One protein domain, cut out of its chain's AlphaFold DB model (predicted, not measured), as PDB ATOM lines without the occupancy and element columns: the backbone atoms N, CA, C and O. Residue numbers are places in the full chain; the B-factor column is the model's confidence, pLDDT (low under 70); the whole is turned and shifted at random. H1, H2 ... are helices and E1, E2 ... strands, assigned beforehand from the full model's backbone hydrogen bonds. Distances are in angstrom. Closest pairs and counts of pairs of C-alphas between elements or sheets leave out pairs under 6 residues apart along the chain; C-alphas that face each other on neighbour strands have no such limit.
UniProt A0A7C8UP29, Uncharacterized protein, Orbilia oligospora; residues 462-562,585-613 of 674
ATOM      1  N   LYS A 462     179.265 147.275 158.541       77.19
ATOM      2  CA  LYS A 462     180.448 148.002 159.011       77.19
ATOM      3  C   LYS A 462     180.808 147.598 160.428       77.19
ATOM      4  O   LYS A 462     179.944 147.592 161.302       77.19
ATOM      5  N   VAL A 463     182.081 147.299 160.647       77.19
ATOM      6  CA  VAL A 463     182.642 147.027 161.968       77.19
ATOM      7  C   VAL A 463     183.885 147.881 162.175       77.19
ATOM      8  O   VAL A 463     184.777 147.889 161.329       77.19
ATOM      9  N   HIS A 464     183.963 148.569 163.309       77.88
ATOM     10  CA  HIS A 464     185.159 149.265 163.774       77.88
ATOM     11  C   HIS A 464     185.515 148.782 165.177       77.88
ATOM     12  O   HIS A 464     184.707 148.892 166.095       77.88
ATOM     13  N   ILE A 465     186.715 148.232 165.345       74.44
ATOM     14  CA  ILE A 465     187.191 147.692 166.620       74.44
ATOM     15  C   ILE A 465     188.606 148.162 166.946       74.44
ATOM     16  O   ILE A 465     189.434 148.360 166.056       74.44
ATOM     17  N   PHE A 466     188.900 148.307 168.236       73.00
ATOM     18  CA  PHE A 466     190.266 148.506 168.727       73.00
ATOM     19  C   PHE A 466     190.873 147.152 169.108       73.00
ATOM     20  O   PHE A 466     190.288 146.389 169.880       73.00
ATOM     21  N   CYS A 467     192.044 146.833 168.556       67.88
ATOM     22  CA  CYS A 467     192.748 145.591 168.847       67.88
ATOM     23  C   CYS A 467     193.321 145.637 170.263       67.88
ATOM     24  O   CYS A 467     194.163 146.473 170.579       67.88
ATOM     25  N   THR A 468     192.899 144.709 171.117       64.31
ATOM     26  CA  THR A 468     193.430 144.594 172.480       64.31
ATOM     27  C   THR A 468     194.660 143.693 172.527       64.31
ATOM     28  O   THR A 468     194.811 142.788 171.702       64.31
ATOM     29  N   THR A 469     195.501 143.846 173.555       61.62
ATOM     30  CA  THR A 469     196.658 142.956 173.792       61.62
ATOM     31  C   THR A 469     196.262 141.477 173.821       61.62
ATOM     32  O   THR A 469     196.990 140.620 173.325       61.62
ATOM     33  N   ALA A 470     195.078 141.159 174.351       59.75
ATOM     34  CA  ALA A 470     194.565 139.794 174.394       59.75
ATOM     35  C   ALA A 470     194.177 139.265 173.005       59.75
ATOM     36  O   ALA A 470     194.470 138.106 172.723       59.75
ATOM     37  N   MET A 471     193.565 140.092 172.142       65.19
ATOM     38  CA  MET A 471     193.331 139.765 170.727       65.19
ATOM     39  C   MET A 471     194.650 139.618 169.964       65.19
ATOM     40  O   MET A 471     194.795 138.721 169.148       65.19
ATOM     41  N   ILE A 472     195.651 140.436 170.259       67.25
ATOM     42  CA  ILE A 472     196.973 140.347 169.636       67.25
ATOM     43  C   ILE A 472     197.699 139.051 170.025       67.25
ATOM     44  O   ILE A 472     198.093 138.286 169.143       67.25
ATOM     45  N   HIS A 473     197.813 138.756 171.323       65.69
ATOM     46  CA  HIS A 473     198.443 137.533 171.844       65.69
ATOM     47  C   HIS A 473     197.776 136.274 171.283       65.69
ATOM     48  O   HIS A 473     198.399 135.277 170.940       65.69
ATOM     49  N   ALA A 474     196.467 136.359 171.134       64.19
ATOM     50  CA  ALA A 474     195.635 135.367 170.512       64.19
ATOM     51  C   ALA A 474     196.065 134.975 169.087       64.19
ATOM     52  O   ALA A 474     196.147 133.784 168.772       64.19
ATOM     53  N   PHE A 475     196.337 135.958 168.234       67.12
ATOM     54  CA  PHE A 475     196.862 135.717 166.891       67.12
ATOM     55  C   PHE A 475     198.314 135.227 166.903       67.12
ATOM     56  O   PHE A 475     198.749 134.602 165.942       67.12
ATOM     57  N   GLN A 476     199.054 135.471 167.988       66.81
ATOM     58  CA  GLN A 476     200.440 135.029 168.136       66.81
ATOM     59  C   GLN A 476     200.569 133.545 168.507       66.81
ATOM     60  O   GLN A 476     201.520 132.907 168.052       66.81
ATOM     61  N   THR A 477     199.618 132.986 169.270       58.53
ATOM     62  CA  THR A 477     199.701 131.625 169.836       58.53
ATOM     63  C   THR A 477     199.156 130.481 168.963       58.53
ATOM     64  O   THR A 477     198.958 129.392 169.491       58.53
ATOM     65  N   ASP A 478     198.937 130.694 167.658       54.12
ATOM     66  CA  ASP A 478     198.604 129.654 166.655       54.12
ATOM     67  C   ASP A 478     197.536 128.632 167.101       54.12
ATOM     68  O   ASP A 478     197.760 127.424 167.097       54.12
ATOM     69  N   VAL A 479     196.344 129.111 167.478       50.47
ATOM     70  CA  VAL A 479     195.171 128.224 167.593       50.47
ATOM     71  C   VAL A 479     194.592 127.987 166.187       50.47
ATOM     72  O   VAL A 479     194.437 128.935 165.417       50.47
ATOM     73  N   GLU A 480     194.361 126.707 165.899       49.59
ATOM     74  CA  GLU A 480     194.155 125.990 164.628       49.59
ATOM     75  C   GLU A 480     193.197 126.591 163.567       49.59
ATOM     76  O   GLU A 480     192.161 127.161 163.899       49.59
ATOM     77  N   ASP A 481     193.595 126.388 162.296       49.31
ATOM     78  CA  ASP A 481     192.923 126.209 160.980       49.31
ATOM     79  C   ASP A 481     191.559 126.826 160.601       49.31
ATOM     80  O   ASP A 481     191.238 126.851 159.411       49.31
ATOM     81  N   GLU A 482     190.765 127.381 161.511       54.69
ATOM     82  CA  GLU A 482     189.567 128.134 161.123       54.69
ATOM     83  C   GLU A 482     189.931 129.601 160.866       54.69
ATOM     84  O   GLU A 482     190.598 130.261 161.669       54.69
ATOM     85  N   CYS A 483     189.513 130.139 159.714       67.75
ATOM     86  CA  CYS A 483     189.746 131.540 159.389       67.75
ATOM     87  C   CYS A 483     188.975 132.398 160.405       67.75
ATOM     88  O   CYS A 483     187.760 132.540 160.321       67.75
ATOM     89  N   PHE A 484     189.676 132.947 161.406       77.38
ATOM     90  CA  PHE A 484     189.091 133.760 162.484       77.38
ATOM     91  C   PHE A 484     188.054 134.760 161.962       77.38
ATOM     92  O   PHE A 484     187.003 134.937 162.569       77.38
ATOM     93  N   PHE A 485     188.331 135.385 160.817       81.81
ATOM     94  CA  PHE A 485     187.432 136.344 160.194       81.81
ATOM     95  C   PHE A 485     186.111 135.704 159.752       81.81
ATOM     96  O   PHE A 485     185.067 136.270 160.056       81.81
ATOM     97  N   SER A 486     186.129 134.519 159.127       82.00
ATOM     98  CA  SER A 486     184.909 133.792 158.729       82.00
ATOM     99  C   SER A 486     184.119 133.253 159.920       82.00
ATOM    100  O   SER A 486     182.904 133.106 159.834       82.00
ATOM    101  N   PHE A 487     184.793 132.966 161.036       81.62
ATOM    102  CA  PHE A 487     184.126 132.617 162.289       81.62
ATOM    103  C   PHE A 487     183.483 133.846 162.955       81.62
ATOM    104  O   PHE A 487     182.367 133.766 163.461       81.62
ATOM    105  N   MET A 488     184.175 134.990 162.952       80.69
ATOM    106  CA  MET A 488     183.760 136.181 163.695       80.69
ATOM    107  C   MET A 488     182.772 137.076 162.958       80.69
ATOM    108  O   MET A 488     181.951 137.705 163.619       80.69
ATOM    109  N   PHE A 489     182.856 137.186 161.634       87.25
ATOM    110  CA  PHE A 489     182.132 138.199 160.871       87.25
ATOM    111  C   PHE A 489     181.209 137.583 159.818       87.25
ATOM    112  O   PHE A 489     181.541 136.555 159.227       87.25
ATOM    113  N   PRO A 490     180.063 138.224 159.533       89.94
ATOM    114  CA  PRO A 490     179.156 137.744 158.505       89.94
ATOM    115  C   PRO A 490     179.716 138.016 157.096       89.94
ATOM    116  O   PRO A 490     180.299 139.081 156.870       89.94
ATOM    117  N   PRO A 491     179.462 137.138 156.103       89.62
ATOM    118  CA  PRO A 491     179.910 137.320 154.710       89.62
ATOM    119  C   PRO A 491     179.444 138.627 154.054       89.62
ATOM    120  O   PRO A 491     179.981 139.069 153.041       89.62
ATOM    121  N   SER A 492     178.402 139.241 154.612       88.44
ATOM    122  CA  SER A 492     177.825 140.487 154.130       88.44
ATOM    123  C   SER A 492     178.590 141.745 154.546       88.44
ATOM    124  O   SER A 492     178.175 142.840 154.167       88.44
ATOM    125  N   LEU A 493     179.658 141.607 155.337       87.94
ATOM    126  CA  LEU A 493     180.466 142.724 155.811       87.94
ATOM    127  C   LEU A 493     181.127 143.465 154.633       87.94
ATOM    128  O   LEU A 493     181.720 142.861 153.743       87.94
ATOM    129  N   GLU A 494     181.022 144.791 154.641       83.12
ATOM    130  CA  GLU A 494     181.556 145.685 153.607       83.12
ATOM    131  C   GLU A 494     182.809 146.418 154.090       83.12
ATOM    132  O   GLU A 494     183.725 146.648 153.308       83.12
ATOM    133  N   ILE A 495     182.880 146.778 155.376       80.44
ATOM    134  CA  ILE A 495     184.032 147.478 155.954       80.44
ATOM    135  C   ILE A 495     184.388 146.880 157.312       80.44
ATOM    136  O   ILE A 495     183.538 146.798 158.200       80.44
ATOM    137  N   LEU A 496     185.663 146.543 157.486       82.19
ATOM    138  CA  LEU A 496     186.271 146.209 158.771       82.19
ATOM    139  C   LEU A 496     187.416 147.184 159.050       82.19
ATOM    140  O   LEU A 496     188.423 147.151 158.352       82.19
ATOM    141  N   ARG A 497     187.284 148.033 160.071       81.56
ATOM    142  CA  ARG A 497     188.376 148.868 160.586       81.56
ATOM    143  C   ARG A 497     188.899 148.282 161.891       81.56
ATOM    144  O   ARG A 497     188.126 148.044 162.818       81.56
ATOM    145  N   MET A 498     190.205 148.075 161.962       76.38
ATOM    146  CA  MET A 498     190.905 147.595 163.144       76.38
ATOM    147  C   MET A 498     192.010 148.587 163.491       76.38
ATOM    148  O   MET A 498     192.945 148.761 162.715       76.38
ATOM    149  N   ASP A 499     191.904 149.236 164.648       73.62
ATOM    150  CA  ASP A 499     192.932 150.163 165.136       73.62
ATOM    151  C   ASP A 499     193.809 149.488 166.204       73.62
ATOM    152  O   ASP A 499     193.443 148.438 166.735       73.62
ATOM    153  N   PHE A 500     194.961 150.084 166.532       71.75
ATOM    154  CA  PHE A 500     195.950 149.545 167.483       71.75
ATOM    155  C   PHE A 500     196.523 148.175 167.078       71.75
ATOM    156  O   PHE A 500     196.815 147.321 167.917       71.75
ATOM    157  N   CYS A 501     196.711 147.940 165.779       74.19
ATOM    158  CA  CYS A 501     197.309 146.701 165.291       74.19
ATOM    159  C   CYS A 501     198.817 146.641 165.604       74.19
ATOM    160  O   CYS A 501     199.636 147.100 164.815       74.19
ATOM    161  N   SER A 502     199.200 146.028 166.729       74.56
ATOM    162  CA  SER A 502     200.607 145.809 167.120       74.56
ATOM    163  C   SER A 502     201.090 144.358 166.926       74.56
ATOM    164  O   SER A 502     202.024 143.902 167.582       74.56
ATOM    165  N   SER A 503     200.481 143.607 165.997       77.50
ATOM    166  CA  SER A 503     200.861 142.218 165.681       77.50
ATOM    167  C   SER A 503     201.052 141.988 164.183       77.50
ATOM    168  O   SER A 503     200.098 142.113 163.419       77.50
ATOM    169  N   GLU A 504     202.262 141.586 163.776       81.00
ATOM    170  CA  GLU A 504     202.581 141.195 162.391       81.00
ATOM    171  C   GLU A 504     201.644 140.081 161.905       81.00
ATOM    172  O   GLU A 504     200.998 140.226 160.874       81.00
ATOM    173  N   LYS A 505     201.482 139.013 162.700       82.00
ATOM    174  CA  LYS A 505     200.606 137.877 162.370       82.00
ATOM    175  C   LYS A 505     199.142 138.285 162.163       82.00
ATOM    176  O   LYS A 505     198.457 137.703 161.329       82.00
ATOM    177  N   LEU A 506     198.637 139.255 162.932       82.69
ATOM    178  CA  LEU A 506     197.275 139.772 162.742       82.69
ATOM    179  C   LEU A 506     197.157 140.499 161.398       82.69
ATOM    180  O   LEU A 506     196.200 140.266 160.662       82.69
ATOM    181  N   ILE A 507     198.127 141.364 161.097       86.06
ATOM    182  CA  ILE A 507     198.179 142.139 159.854       86.06
ATOM    183  C   ILE A 507     198.277 141.192 158.653       86.06
ATOM    184  O   ILE A 507     197.495 141.321 157.715       86.06
ATOM    185  N   GLU A 508     199.162 140.197 158.714       87.81
ATOM    186  CA  GLU A 508     199.308 139.173 157.678       87.81
ATOM    187  C   GLU A 508     197.994 138.414 157.445       87.81
ATOM    188  O   GLU A 508     197.502 138.373 156.320       87.81
ATOM    189  N   LYS A 509     197.354 137.896 158.506       87.06
ATOM    190  CA  LYS A 509     196.071 137.187 158.363       87.06
ATOM    191  C   LYS A 509     194.951 138.074 157.818       87.06
ATOM    192  O   LYS A 509     194.093 137.571 157.102       87.06
ATOM    193  N   ALA A 510     194.934 139.365 158.152       87.44
ATOM    194  CA  ALA A 510     193.967 140.311 157.600       87.44
ATOM    195  C   ALA A 510     194.200 140.573 156.099       87.44
ATOM    196  O   ALA A 510     193.240 140.734 155.347       87.44
ATOM    197  N   MET A 511     195.461 140.566 155.653       89.88
ATOM    198  CA  MET A 511     195.835 140.655 154.234       89.88
ATOM    199  C   MET A 511     195.526 139.371 153.443       89.88
ATOM    200  O   MET A 511     195.357 139.437 152.226       89.88
ATOM    201  N   ASP A 512     195.405 138.232 154.130       89.19
ATOM    202  CA  ASP A 512     195.105 136.910 153.557       89.19
ATOM    203  C   ASP A 512     193.617 136.530 153.530       89.19
ATOM    204  O   ASP A 512     193.258 135.395 153.207       89.19
ATOM    205  N   ILE A 513     192.716 137.468 153.827       90.00
ATOM    206  CA  ILE A 513     191.277 137.203 153.749       90.00
ATOM    207  C   ILE A 513     190.856 137.031 152.283       90.00
ATOM    208  O   ILE A 513     191.094 137.890 151.426       90.00
ATOM    209  N   TRP A 514     190.165 135.926 152.005       91.00
ATOM    210  CA  TRP A 514     189.655 135.603 150.680       91.00
ATOM    211  C   TRP A 514     188.370 136.374 150.371       91.00
ATOM    212  O   TRP A 514     187.399 136.357 151.125       91.00
ATOM    213  N   ALA A 515     188.322 136.983 149.187       91.25
ATOM    214  CA  ALA A 515     187.135 137.660 148.673       91.25
ATOM    215  C   ALA A 515     185.974 136.685 148.389       91.25
ATOM    216  O   ALA A 515     184.831 137.112 148.271       91.25
ATOM    217  N   ALA A 516     186.241 135.378 148.278       90.38
ATOM    218  CA  ALA A 516     185.192 134.364 148.152       90.38
ATOM    219  C   ALA A 516     184.328 134.268 149.421       90.38
ATOM    220  O   ALA A 516     183.109 134.138 149.316       90.38
ATOM    221  N   ASP A 517     184.954 134.387 150.595       88.50
ATOM    222  CA  ASP A 517     184.268 134.365 151.889       88.50
ATOM    223  C   ASP A 517     183.617 135.724 152.194       88.50
ATOM    224  O   ASP A 517     182.564 135.792 152.829       88.50
ATOM    225  N   PHE A 518     184.219 136.807 151.687       91.75
ATOM    226  CA  PHE A 518     183.788 138.186 151.911       91.75
ATOM    227  C   PHE A 518     183.801 139.023 150.617       91.75
ATOM    228  O   PHE A 518     184.716 139.818 150.386       91.75
ATOM    229  N   PRO A 519     182.774 138.909 149.757       88.12
ATOM    230  CA  PRO A 519     182.793 139.477 148.403       88.12
ATOM    231  C   PRO A 519     182.774 141.007 148.336       88.12
ATOM    232  O   PRO A 519     183.061 141.574 147.282       88.12
ATOM    233  N   ARG A 520     182.402 141.688 149.425       87.75
ATOM    234  CA  ARG A 520     182.283 143.156 149.477       87.75
ATOM    235  C   ARG A 520     183.232 143.815 150.470       87.75
ATOM    236  O   ARG A 520     183.224 145.038 150.573       87.75
ATOM    237  N   LEU A 521     184.007 143.023 151.201       89.19
ATOM    238  CA  LEU A 521     184.780 143.513 152.325       89.19
ATOM    239  C   LEU A 521     185.969 144.350 151.864       89.19
ATOM    240  O   LEU A 521     186.713 143.963 150.967       89.19
ATOM    241  N   LYS A 522     186.166 145.469 152.551       84.62
ATOM    242  CA  LYS A 522     187.393 146.253 152.582       84.62
ATOM    243  C   LYS A 522     187.906 146.328 154.015       84.62
ATOM    244  O   LYS A 522     187.120 146.533 154.941       84.62
ATOM    245  N   VAL A 523     189.213 146.191 154.193       84.06
ATOM    246  CA  VAL A 523     189.842 146.185 155.517       84.06
ATOM    247  C   VAL A 523     190.717 147.418 155.693       84.06
ATOM    248  O   VAL A 523     191.563 147.710 154.857       84.06
ATOM    249  N   VAL A 524     190.536 148.131 156.796       81.00
ATOM    250  CA  VAL A 524     191.394 149.239 157.211       81.00
ATOM    251  C   VAL A 524     192.129 148.812 158.471       81.00
ATOM    252  O   VAL A 524     191.501 148.456 159.466       81.00
ATOM    253  N   LEU A 525     193.454 148.836 158.423       82.19
ATOM    254  CA  LEU A 525     194.324 148.508 159.542       82.19
ATOM    255  C   LEU A 525     195.062 149.773 159.962       82.19
ATOM    256  O   LEU A 525     195.741 150.390 159.141       82.19
ATOM    257  N   SER A 526     194.961 150.137 161.234       74.62
ATOM    258  CA  SER A 526     195.634 151.320 161.762       74.62
ATOM    259  C   SER A 526     196.661 150.923 162.814       74.62
ATOM    260  O   SER A 526     196.363 150.204 163.774       74.62
ATOM    261  N   ILE A 527     197.884 151.412 162.634       75.12
ATOM    262  CA  ILE A 527     199.016 151.164 163.523       75.12
ATOM    263  C   ILE A 527     199.252 152.428 164.338       75.12
ATOM    264  O   ILE A 527     199.460 153.511 163.791       75.12
ATOM    265  N   PHE A 528     199.210 152.278 165.659       67.88
ATOM    266  CA  PHE A 528     199.485 153.367 166.582       67.88
ATOM    267  C   PHE A 528     200.990 153.468 166.838       67.88
ATOM    268  O   PHE A 528     201.657 152.450 167.052       67.88
ATOM    269  N   ARG A 529     201.529 154.689 166.829       60.50
ATOM    270  CA  ARG A 529     202.924 154.931 167.198       60.50
ATOM    271  C   ARG A 529     203.071 154.865 168.718       60.50
ATOM    272  O   ARG A 529     202.960 155.861 169.414       60.50
ATOM    273  N   GLU A 530     203.293 153.662 169.223       57.44
ATOM    274  CA  GLU A 530     203.692 153.411 170.606       57.44
ATOM    275  C   GLU A 530     205.168 152.998 170.666       57.44
ATOM    276  O   GLU A 530     205.686 152.402 169.718       57.44
ATOM    277  N   GLU A 531     205.829 153.217 171.808       46.75
ATOM    278  CA  GLU A 531     207.177 152.686 172.100       46.75
ATOM    279  C   GLU A 531     207.293 151.160 171.861       46.75
ATOM    280  O   GLU A 531     208.389 150.636 171.655       46.75
ATOM    281  N   SER A 532     206.156 150.451 171.844       48.12
ATOM    282  CA  SER A 532     206.025 149.007 171.627       48.12
ATOM    283  C   SER A 532     206.207 148.552 170.165       48.12
ATOM    284  O   SER A 532     206.515 147.381 169.934       48.12
ATOM    285  N   VAL A 533     206.084 149.439 169.165       61.06
ATOM    286  CA  VAL A 533     206.301 149.086 167.747       61.06
ATOM    287  C   VAL A 533     207.784 149.233 167.396       61.06
ATOM    288  O   VAL A 533     208.238 150.231 166.824       61.06
ATOM    289  N   HIS A 534     208.571 148.219 167.754       68.44
ATOM    290  CA  HIS A 534     210.013 148.204 167.511       68.44
ATOM    291  C   HIS A 534     210.367 148.169 166.014       68.44
ATOM    292  O   HIS A 534     209.604 147.688 165.176       68.44
ATOM    293  N   ALA A 535     211.569 148.650 165.677       73.25
ATOM    294  CA  ALA A 535     212.043 148.784 164.297       73.25
ATOM    295  C   ALA A 535     211.951 147.484 163.473       73.25
ATOM    296  O   ALA A 535     211.714 147.541 162.270       73.25
ATOM    297  N   GLU A 536     212.108 146.325 164.117       79.19
ATOM    298  CA  GLU A 536     211.981 145.022 163.458       79.19
ATOM    299  C   GLU A 536     210.552 144.761 162.965       79.19
ATOM    300  O   GLU A 536     210.352 144.419 161.801       79.19
ATOM    301  N   MET A 537     209.550 145.035 163.805       79.31
ATOM    302  CA  MET A 537     208.144 144.891 163.433       79.31
ATOM    303  C   MET A 537     207.780 145.836 162.278       79.31
ATOM    304  O   MET A 537     207.061 145.449 161.361       79.31
ATOM    305  N   ARG A 538     208.318 147.063 162.265       79.50
ATOM    306  CA  ARG A 538     208.083 148.022 161.169       79.50
ATOM    307  C   ARG A 538     208.626 147.523 159.837       79.50
ATOM    308  O   ARG A 538     207.936 147.617 158.828       79.50
ATOM    309  N   LYS A 539     209.833 146.951 159.837       81.44
ATOM    310  CA  LYS A 539     210.430 146.337 158.640       81.44
ATOM    311  C   LYS A 539     209.604 145.160 158.138       81.44
ATOM    312  O   LYS A 539     209.434 145.008 156.932       81.44
ATOM    313  N   GLN A 540     209.086 144.345 159.050       83.88
ATOM    314  CA  GLN A 540     208.215 143.222 158.715       83.88
ATOM    315  C   GLN A 540     206.887 143.689 158.110       83.88
ATOM    316  O   GLN A 540     206.515 143.221 157.037       83.88
ATOM    317  N   ILE A 541     206.222 144.672 158.725       84.38
ATOM    318  CA  ILE A 541     205.001 145.282 158.178       84.38
ATOM    319  C   ILE A 541     205.266 145.886 156.798       84.38
ATOM    320  O   ILE A 541     204.491 145.649 155.877       84.38
ATOM    321  N   GLN A 542     206.369 146.618 156.630       85.44
ATOM    322  CA  GLN A 542     206.742 147.192 155.338       85.44
ATOM    323  C   GLN A 542     206.958 146.100 154.285       85.44
ATOM    324  O   GLN A 542     206.404 146.180 153.195       85.44
ATOM    325  N   LYS A 543     207.667 145.023 154.636       86.75
ATOM    326  CA  LYS A 543     207.853 143.862 153.757       86.75
ATOM    327  C   LYS A 543     206.518 143.220 153.361       86.75
ATOM    328  O   LYS A 543     206.353 142.838 152.205       86.75
ATOM    329  N   LEU A 544     205.567 143.101 154.292       87.31
ATOM    330  CA  LEU A 544     204.215 142.615 154.000       87.31
ATOM    331  C   LEU A 544     203.471 143.573 153.062       87.31
ATOM    332  O   LEU A 544     202.890 143.130 152.071       87.31
ATOM    333  N   TRP A 545     203.531 144.876 153.328       88.06
ATOM    334  CA  TRP A 545     202.890 145.913 152.520       88.06
ATOM    335  C   TRP A 545     203.423 145.960 151.083       88.06
ATOM    336  O   TRP A 545     202.641 146.061 150.133       88.06
ATOM    337  N   ASP A 546     204.737 145.823 150.913       84.69
ATOM    338  CA  ASP A 546     205.412 145.800 149.610       84.69
ATOM    339  C   ASP A 546     205.215 144.481 148.863       84.69
ATOM    340  O   ASP A 546     205.286 144.446 147.638       84.69
ATOM    341  N   SER A 547     204.901 143.396 149.576       85.25
ATOM    342  CA  SER A 547     204.579 142.108 148.953       85.25
ATOM    343  C   SER A 547     203.220 142.079 148.245       85.25
ATOM    344  O   SER A 547     202.929 141.100 147.561       85.25
ATOM    345  N   MET A 548     202.370 143.100 148.414       88.12
ATOM    346  CA  MET A 548     201.057 143.171 147.770       88.12
ATOM    347  C   MET A 548     201.162 143.839 146.393       88.12
ATOM    348  O   MET A 548     201.293 145.062 146.329       88.12
ATOM    349  N   PRO A 549     201.061 143.071 145.292       85.56
ATOM    350  CA  PRO A 549     201.376 143.573 143.963       85.56
ATOM    351  C   PRO A 549     200.244 144.406 143.368       85.56
ATOM    352  O   PRO A 549     200.488 145.148 142.434       85.56
ATOM    353  N   TYR A 550     199.010 144.323 143.869       86.56
ATOM    354  CA  TYR A 550     197.897 145.077 143.293       86.56
ATOM    355  C   TYR A 550     197.599 146.334 144.097       86.56
ATOM    356  O   TYR A 550     197.391 146.256 145.309       86.56
ATOM    357  N   ARG A 551     197.478 147.465 143.405       86.94
ATOM    358  CA  ARG A 551     197.086 148.764 143.960       86.94
ATOM    359  C   ARG A 551     195.838 149.283 143.250       86.94
ATOM    360  O   ARG A 551     195.654 149.053 142.058       86.94
ATOM    361  N   GLN A 552     194.980 149.982 143.985       81.88
ATOM    362  CA  GLN A 552     193.873 150.722 143.390       81.88
ATOM    363  C   GLN A 552     194.344 152.113 142.950       81.88
ATOM    364  O   GLN A 552     194.897 152.866 143.758       81.88
ATOM    365  N   ASP A 553     194.099 152.457 141.689       73.88
ATOM    366  CA  ASP A 553     194.291 153.815 141.195       73.88
ATOM    367  C   ASP A 553     193.248 154.750 141.820       73.88
ATOM    368  O   ASP A 553     192.043 154.478 141.808       73.88
ATOM    369  N   SER A 554     193.713 155.859 142.395       66.81
ATOM    370  CA  SER A 554     192.874 156.776 143.172       66.81
ATOM    371  C   SER A 554     191.885 157.560 142.302       66.81
ATOM    372  O   SER A 554     190.857 157.997 142.814       66.81
ATOM    373  N   ASN A 555     192.169 157.722 141.004       65.81
ATOM    374  CA  ASN A 555     191.356 158.525 140.089       65.81
ATOM    375  C   ASN A 555     190.313 157.688 139.334       65.81
ATOM    376  O   ASN A 555     189.168 158.106 139.181       65.81
ATOM    377  N   SER A 556     190.697 156.505 138.858       68.44
ATOM    378  CA  SER A 556     189.843 155.603 138.076       68.44
ATOM    379  C   SER A 556     189.160 154.527 138.921       68.44
ATOM    380  O   SER A 556     188.178 153.928 138.479       68.44
ATOM    381  N   GLY A 557     189.673 154.248 140.125       68.38
ATOM    382  CA  GLY A 557     189.209 153.156 140.978       68.38
ATOM    383  C   GLY A 557     189.540 151.757 140.444       68.38
ATOM    384  O   GLY A 557     189.089 150.771 141.038       68.38
ATOM    385  N   LEU A 558     190.299 151.651 139.346       81.44
ATOM    386  CA  LEU A 558     190.725 150.387 138.748       81.44
ATOM    387  C   LEU A 558     191.904 149.777 139.515       81.44
ATOM    388  O   LEU A 558     192.634 150.467 140.223       81.44
ATOM    389  N   TRP A 559     192.056 148.458 139.396       84.00
ATOM    390  CA  TRP A 559     193.152 147.717 140.016       84.00
ATOM    391  C   TRP A 559     194.284 147.518 139.021       84.00
ATOM    392  O   TRP A 559     194.068 146.942 137.954       84.00
ATOM    393  N   GLU A 560     195.478 147.933 139.414       85.69
ATOM    394  CA  GLU A 560     196.697 147.848 138.623       85.69
ATOM    395  C   GLU A 560     197.720 146.978 139.352       85.69
ATOM    396  O   GLU A 560     197.768 146.954 140.585       85.69
ATOM    397  N   GLU A 561     198.506 146.222 138.591       82.44
ATOM    398  CA  GLU A 561     199.636 145.459 139.119       82.44
ATOM    399  C   GLU A 561     200.864 146.375 139.145       82.44
ATOM    400  O   GLU A 561     201.194 147.008 138.145       82.44
ATOM    401  N   LEU A 562     201.511 146.480 140.302       74.94
ATOM    402  CA  LEU A 562     202.747 147.218 140.502       74.94
ATOM    403  C   LEU A 562     203.834 146.555 139.660       74.94
ATOM    404  O   LEU A 562     204.177 145.389 139.873       74.94
ATOM    405  N   GLN A 585     196.088 154.519 150.069       72.19
ATOM    406  CA  GLN A 585     196.249 153.511 149.027       72.19
ATOM    407  C   GLN A 585     195.600 152.201 149.449       72.19
ATOM    408  O   GLN A 585     195.963 151.616 150.468       72.19
ATOM    409  N   TRP A 586     194.688 151.708 148.615       81.56
ATOM    410  CA  TRP A 586     194.177 150.347 148.718       81.56
ATOM    411  C   TRP A 586     195.118 149.390 147.993       81.56
ATOM    412  O   TRP A 586     195.459 149.617 146.829       81.56
ATOM    413  N   ARG A 587     195.502 148.305 148.666       88.75
ATOM    414  CA  ARG A 587     196.295 147.211 148.101       88.75
ATOM    415  C   ARG A 587     195.604 145.864 148.291       88.75
ATOM    416  O   ARG A 587     194.731 145.730 149.143       88.75
ATOM    417  N   ARG A 588     195.975 144.861 147.497       89.69
ATOM    418  CA  ARG A 588     195.571 143.460 147.718       89.69
ATOM    419  C   ARG A 588     196.656 142.496 147.257       89.69
ATOM    420  O   ARG A 588     197.376 142.770 146.297       89.69
ATOM    421  N   ARG A 589     196.743 141.336 147.912       88.38
ATOM    422  CA  ARG A 589     197.717 140.282 147.582       88.38
ATOM    423  C   ARG A 589     197.435 139.615 146.232       88.38
ATOM    424  O   ARG A 589     198.356 139.312 145.485       88.38
ATOM    425  N   SER A 590     196.164 139.415 145.890       88.69
ATOM    426  CA  SER A 590     195.749 138.978 144.554       88.69
ATOM    427  C   SER A 590     194.309 139.402 144.259       88.69
ATOM    428  O   SER A 590     193.612 139.903 145.139       88.69
ATOM    429  N   ASN A 591     193.823 139.139 143.045       86.19
ATOM    430  CA  ASN A 591     192.418 139.356 142.674       86.19
ATOM    431  C   ASN A 591     191.421 138.517 143.497       86.19
ATOM    432  O   ASN A 591     190.230 138.812 143.468       86.19
ATOM    433  N   SER A 592     191.886 137.483 144.209       90.12
ATOM    434  CA  SER A 592     191.058 136.649 145.086       90.12
ATOM    435  C   SER A 592     191.075 137.084 146.552       90.12
ATOM    436  O   SER A 592     190.391 136.457 147.356       90.12
ATOM    437  N   HIS A 593     191.829 138.130 146.901       93.38
ATOM    438  CA  HIS A 593     191.932 138.649 148.264       93.38
ATOM    439  C   HIS A 593     191.207 139.984 148.412       93.38
ATOM    440  O   HIS A 593     191.050 140.742 147.445       93.38
ATOM    441  N   VAL A 594     190.762 140.268 149.634       91.06
ATOM    442  CA  VAL A 594     190.078 141.523 149.955       91.06
ATOM    443  C   VAL A 594     191.039 142.722 149.869       91.06
ATOM    444  O   VAL A 594     192.227 142.591 150.169       91.06
ATOM    445  N   PRO A 595     190.553 143.910 149.465       88.56
ATOM    446  CA  PRO A 595     191.307 145.155 149.556       88.56
ATOM    447  C   PRO A 595     191.652 145.527 150.999       88.56
ATOM    448  O   PRO A 595     190.778 145.526 151.869       88.56
ATOM    449  N   VAL A 596     192.898 145.938 151.222       87.25
ATOM    450  CA  VAL A 596     193.420 146.407 152.506       87.25
ATOM    451  C   VAL A 596     194.015 147.805 152.366       87.25
ATOM    452  O   VAL A 596     194.698 148.113 151.390       87.25
ATOM    453  N   GLN A 597     193.772 148.639 153.365       83.19
ATOM    454  CA  GLN A 597     194.401 149.936 153.552       83.19
ATOM    455  C   GLN A 597     195.154 149.927 154.884       83.19
ATOM    456  O   GLN A 597     194.605 149.495 155.897       83.19
ATOM    457  N   LEU A 598     196.396 150.413 154.881       79.25
ATOM    458  CA  LEU A 598     197.222 150.541 156.078       79.25
ATOM    459  C   LEU A 598     197.408 152.022 156.424       79.25
ATOM    460  O   LEU A 598     197.711 152.836 155.546       79.25
ATOM    461  N   MET A 599     197.197 152.372 157.692       74.44
ATOM    462  CA  MET A 599     197.240 153.749 158.186       74.44
ATOM    463  C   MET A 599     198.109 153.871 159.439       74.44
ATOM    464  O   MET A 599     198.256 152.923 160.214       74.44
ATOM    465  N   ILE A 600     198.651 155.067 159.640       68.81
ATOM    466  CA  ILE A 600     199.409 155.487 160.814       68.81
ATOM    467  C   ILE A 600     198.523 156.424 161.631       68.81
ATOM    468  O   ILE A 600     198.009 157.416 161.114       68.81
ATOM    469  N   VAL A 601     198.376 156.106 162.913       64.44
ATOM    470  CA  VAL A 601     197.694 156.950 163.900       64.44
ATOM    471  C   VAL A 601     198.771 157.706 164.685       64.44
ATOM    472  O   VAL A 601     199.670 157.085 165.260       64.44
ATOM    473  N   LEU A 602     198.713 159.039 164.666       56.75
ATOM    474  CA  LEU A 602     199.696 159.947 165.266       56.75
ATOM    475  C   LEU A 602     199.487 160.113 166.781       56.75
ATOM    476  O   LEU A 602     198.369 160.075 167.277       56.75
ATOM    477  N   GLU A 603     200.565 160.355 167.534       46.78
ATOM    478  CA  GLU A 603     200.548 160.352 169.007       46.78
ATOM    479  C   GLU A 603     199.804 161.547 169.640       46.78
ATOM    480  O   GLU A 603     199.222 161.405 170.711       46.78
ATOM    481  N   GLY A 604     199.655 162.679 168.937       41.56
ATOM    482  CA  GLY A 604     198.703 163.737 169.326       41.56
ATOM    483  C   GLY A 604     197.244 163.252 169.373       41.56
ATOM    484  O   GLY A 604     196.388 163.887 169.979       41.56
ATOM    485  N   GLN A 605     196.966 162.079 168.791       44.25
ATOM    486  CA  GLN A 605     195.667 161.416 168.828       44.25
ATOM    487  C   GLN A 605     195.502 160.455 170.019       44.25
ATOM    488  O   GLN A 605     194.401 159.954 170.244       44.25
ATOM    489  N   ARG A 606     196.556 160.229 170.826       33.34
ATOM    490  CA  ARG A 606     196.453 159.553 172.137       33.34
ATOM    491  C   ARG A 606     195.584 160.373 173.103       33.34
ATOM    492  O   ARG A 606     194.905 159.796 173.944       33.34
ATOM    493  N   ASN A 607     195.566 161.699 172.898       34.16
ATOM    494  CA  ASN A 607     194.883 162.723 173.694       34.16
ATOM    495  C   ASN A 607     193.737 163.457 172.956       34.16
ATOM    496  O   ASN A 607     193.248 164.460 173.472       34.16
ATOM    497  N   VAL A 608     193.155 162.882 171.881       33.53
ATOM    498  CA  VAL A 608     191.707 163.129 171.591       33.53
ATOM    499  C   VAL A 608     190.840 162.660 172.782       33.53
ATOM    500  O   VAL A 608     189.624 162.789 172.835       33.53
ATOM    501  N   TRP A 609     191.487 162.068 173.783       35.66
ATOM    502  CA  TRP A 609     190.965 161.745 175.083       35.66
ATOM    503  C   TRP A 609     191.284 162.911 176.040       35.66
ATOM    504  O   TRP A 609     192.288 162.924 176.741       35.66
ATOM    505  N   CYS A 610     190.371 163.883 176.085       30.20
ATOM    506  CA  CYS A 610     190.021 164.648 177.289       30.20
ATOM    507  C   CYS A 610     190.955 165.722 177.898       30.20
ATOM    508  O   CYS A 610     190.681 166.094 179.039       30.20
ATOM    509  N   SER A 611     191.959 166.322 177.240       24.73
ATOM    510  CA  SER A 611     192.615 167.485 177.905       24.73
ATOM    511  C   SER A 611     193.233 168.609 177.072       24.73
ATOM    512  O   SER A 611     193.646 169.592 177.676       24.73
ATOM    513  N   GLN A 612     193.301 168.531 175.741       22.38
ATOM    514  CA  GLN A 612     193.808 169.653 174.917       22.38
ATOM    515  C   GLN A 612     192.750 170.292 174.010       22.38
ATOM    516  O   GLN A 612     193.037 171.241 173.284       22.38
ATOM    517  N   GLU A 613     191.501 169.845 174.110       25.53
ATOM    518  CA  GLU A 613     190.369 170.560 173.534       25.53
ATOM    519  C   GLU A 613     189.913 171.623 174.532       25.53
ATOM    520  O   GLU A 613     189.221 171.338 175.510       25.53
TER     521      GLU A 613
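What this domain is: This is residues 462 to 562 and 585 to 613 of the 674 residues of an uncharacterized protein of Orbilia oligospora (UniProt A0A7C8UP29). A twisted sheet of seven strands has one helix, H3, packed along one face over E3, with H4 beside H3 and H1 across H3 farther from the sheet. Four parallel strands, E1, E2, E3 and E7, form the larger part of the sheet, three short strands, E6, E4 and E5, extend it, and residues 602 to 613 trail off after E7. The printed part has 130 residues, with four named helices and seven named strands in the order E1 H1 H2 E2 H3 E3 H4 E4 E5 E6 E7, and its class is mixed, helices and strands. The mixed sheet runs E1 E2 E3 E7 E6 E4 E5; the whole is compact, with a radius of gyration of the C-alphas of 15.3 A and spans of 43 by 40 by 30 A.

How they stand to each other: E1, residues 462 to 466, is an edge strand, parallel to E2, residues 495 to 499, with N 463 and O 495 2.9 A apart. Between them come H1, residues 469 to 476, and H2, residues 484 to 488, neither on the sheet; this strand-helix-strand unit, two parallel neighbour strands with helices between, has a right-handed crossover. H3, residues 504 to 511, leads to E3, residues 522 to 528, in a second right-handed unit; N 496 and O 522 are 2.9 A apart. H3 is on the sheet at a height of 9.8 A, over E3 and, only just, E7, residues 596 to 601, on which 3 of its C-alphas fall. H1 and H3 touch, about perpendicular at 78 degrees, with the C-alphas of Phe 475 and Leu 506 closest at 5.8 A. H4, residues 535 to 546, touches H3, the same way at a shallow tilt of 16 degrees, with the C-alphas of Glu 504 and Ile 541 closest at 6.3 A, and only grazes the sheet. E3, H4 and E4, residues 550 to 552, form a split right-handed unit, with E7 and E6, residues 586 to 588, between its strands. E4 and E5, residues 559 to 561, are a hairpin, with N 551 and O 560 2.9 A apart; E6 and E7 are another, with N 587 and O 596 2.8 A apart. In H1, H2, H3 and H4 every O i to N i+4 pair is within hydrogen-bond range.

Where its parts are: E1 begins at C-alpha 462 (180.448, 148.002, 159.011) and is 13.8 A long, E2 13.1 A, E3 19.8 A and H4 16.4 A. E7 is 16.1 A long and ends at C-alpha 601 (197.694, 156.950, 163.900).

The domain as a whole: The C-alphas farthest apart, of Asp 481 and Glu 613, are 46.2 A apart. Residues 563 to 584 are not printed, and C-alphas 562 and 585 are 12.4 A apart across the cut; of the links printed whole, none is long. The pLDDT is under 70 at residues 467 to 483, 528 to 534, 554 to 557 and 600 to 613.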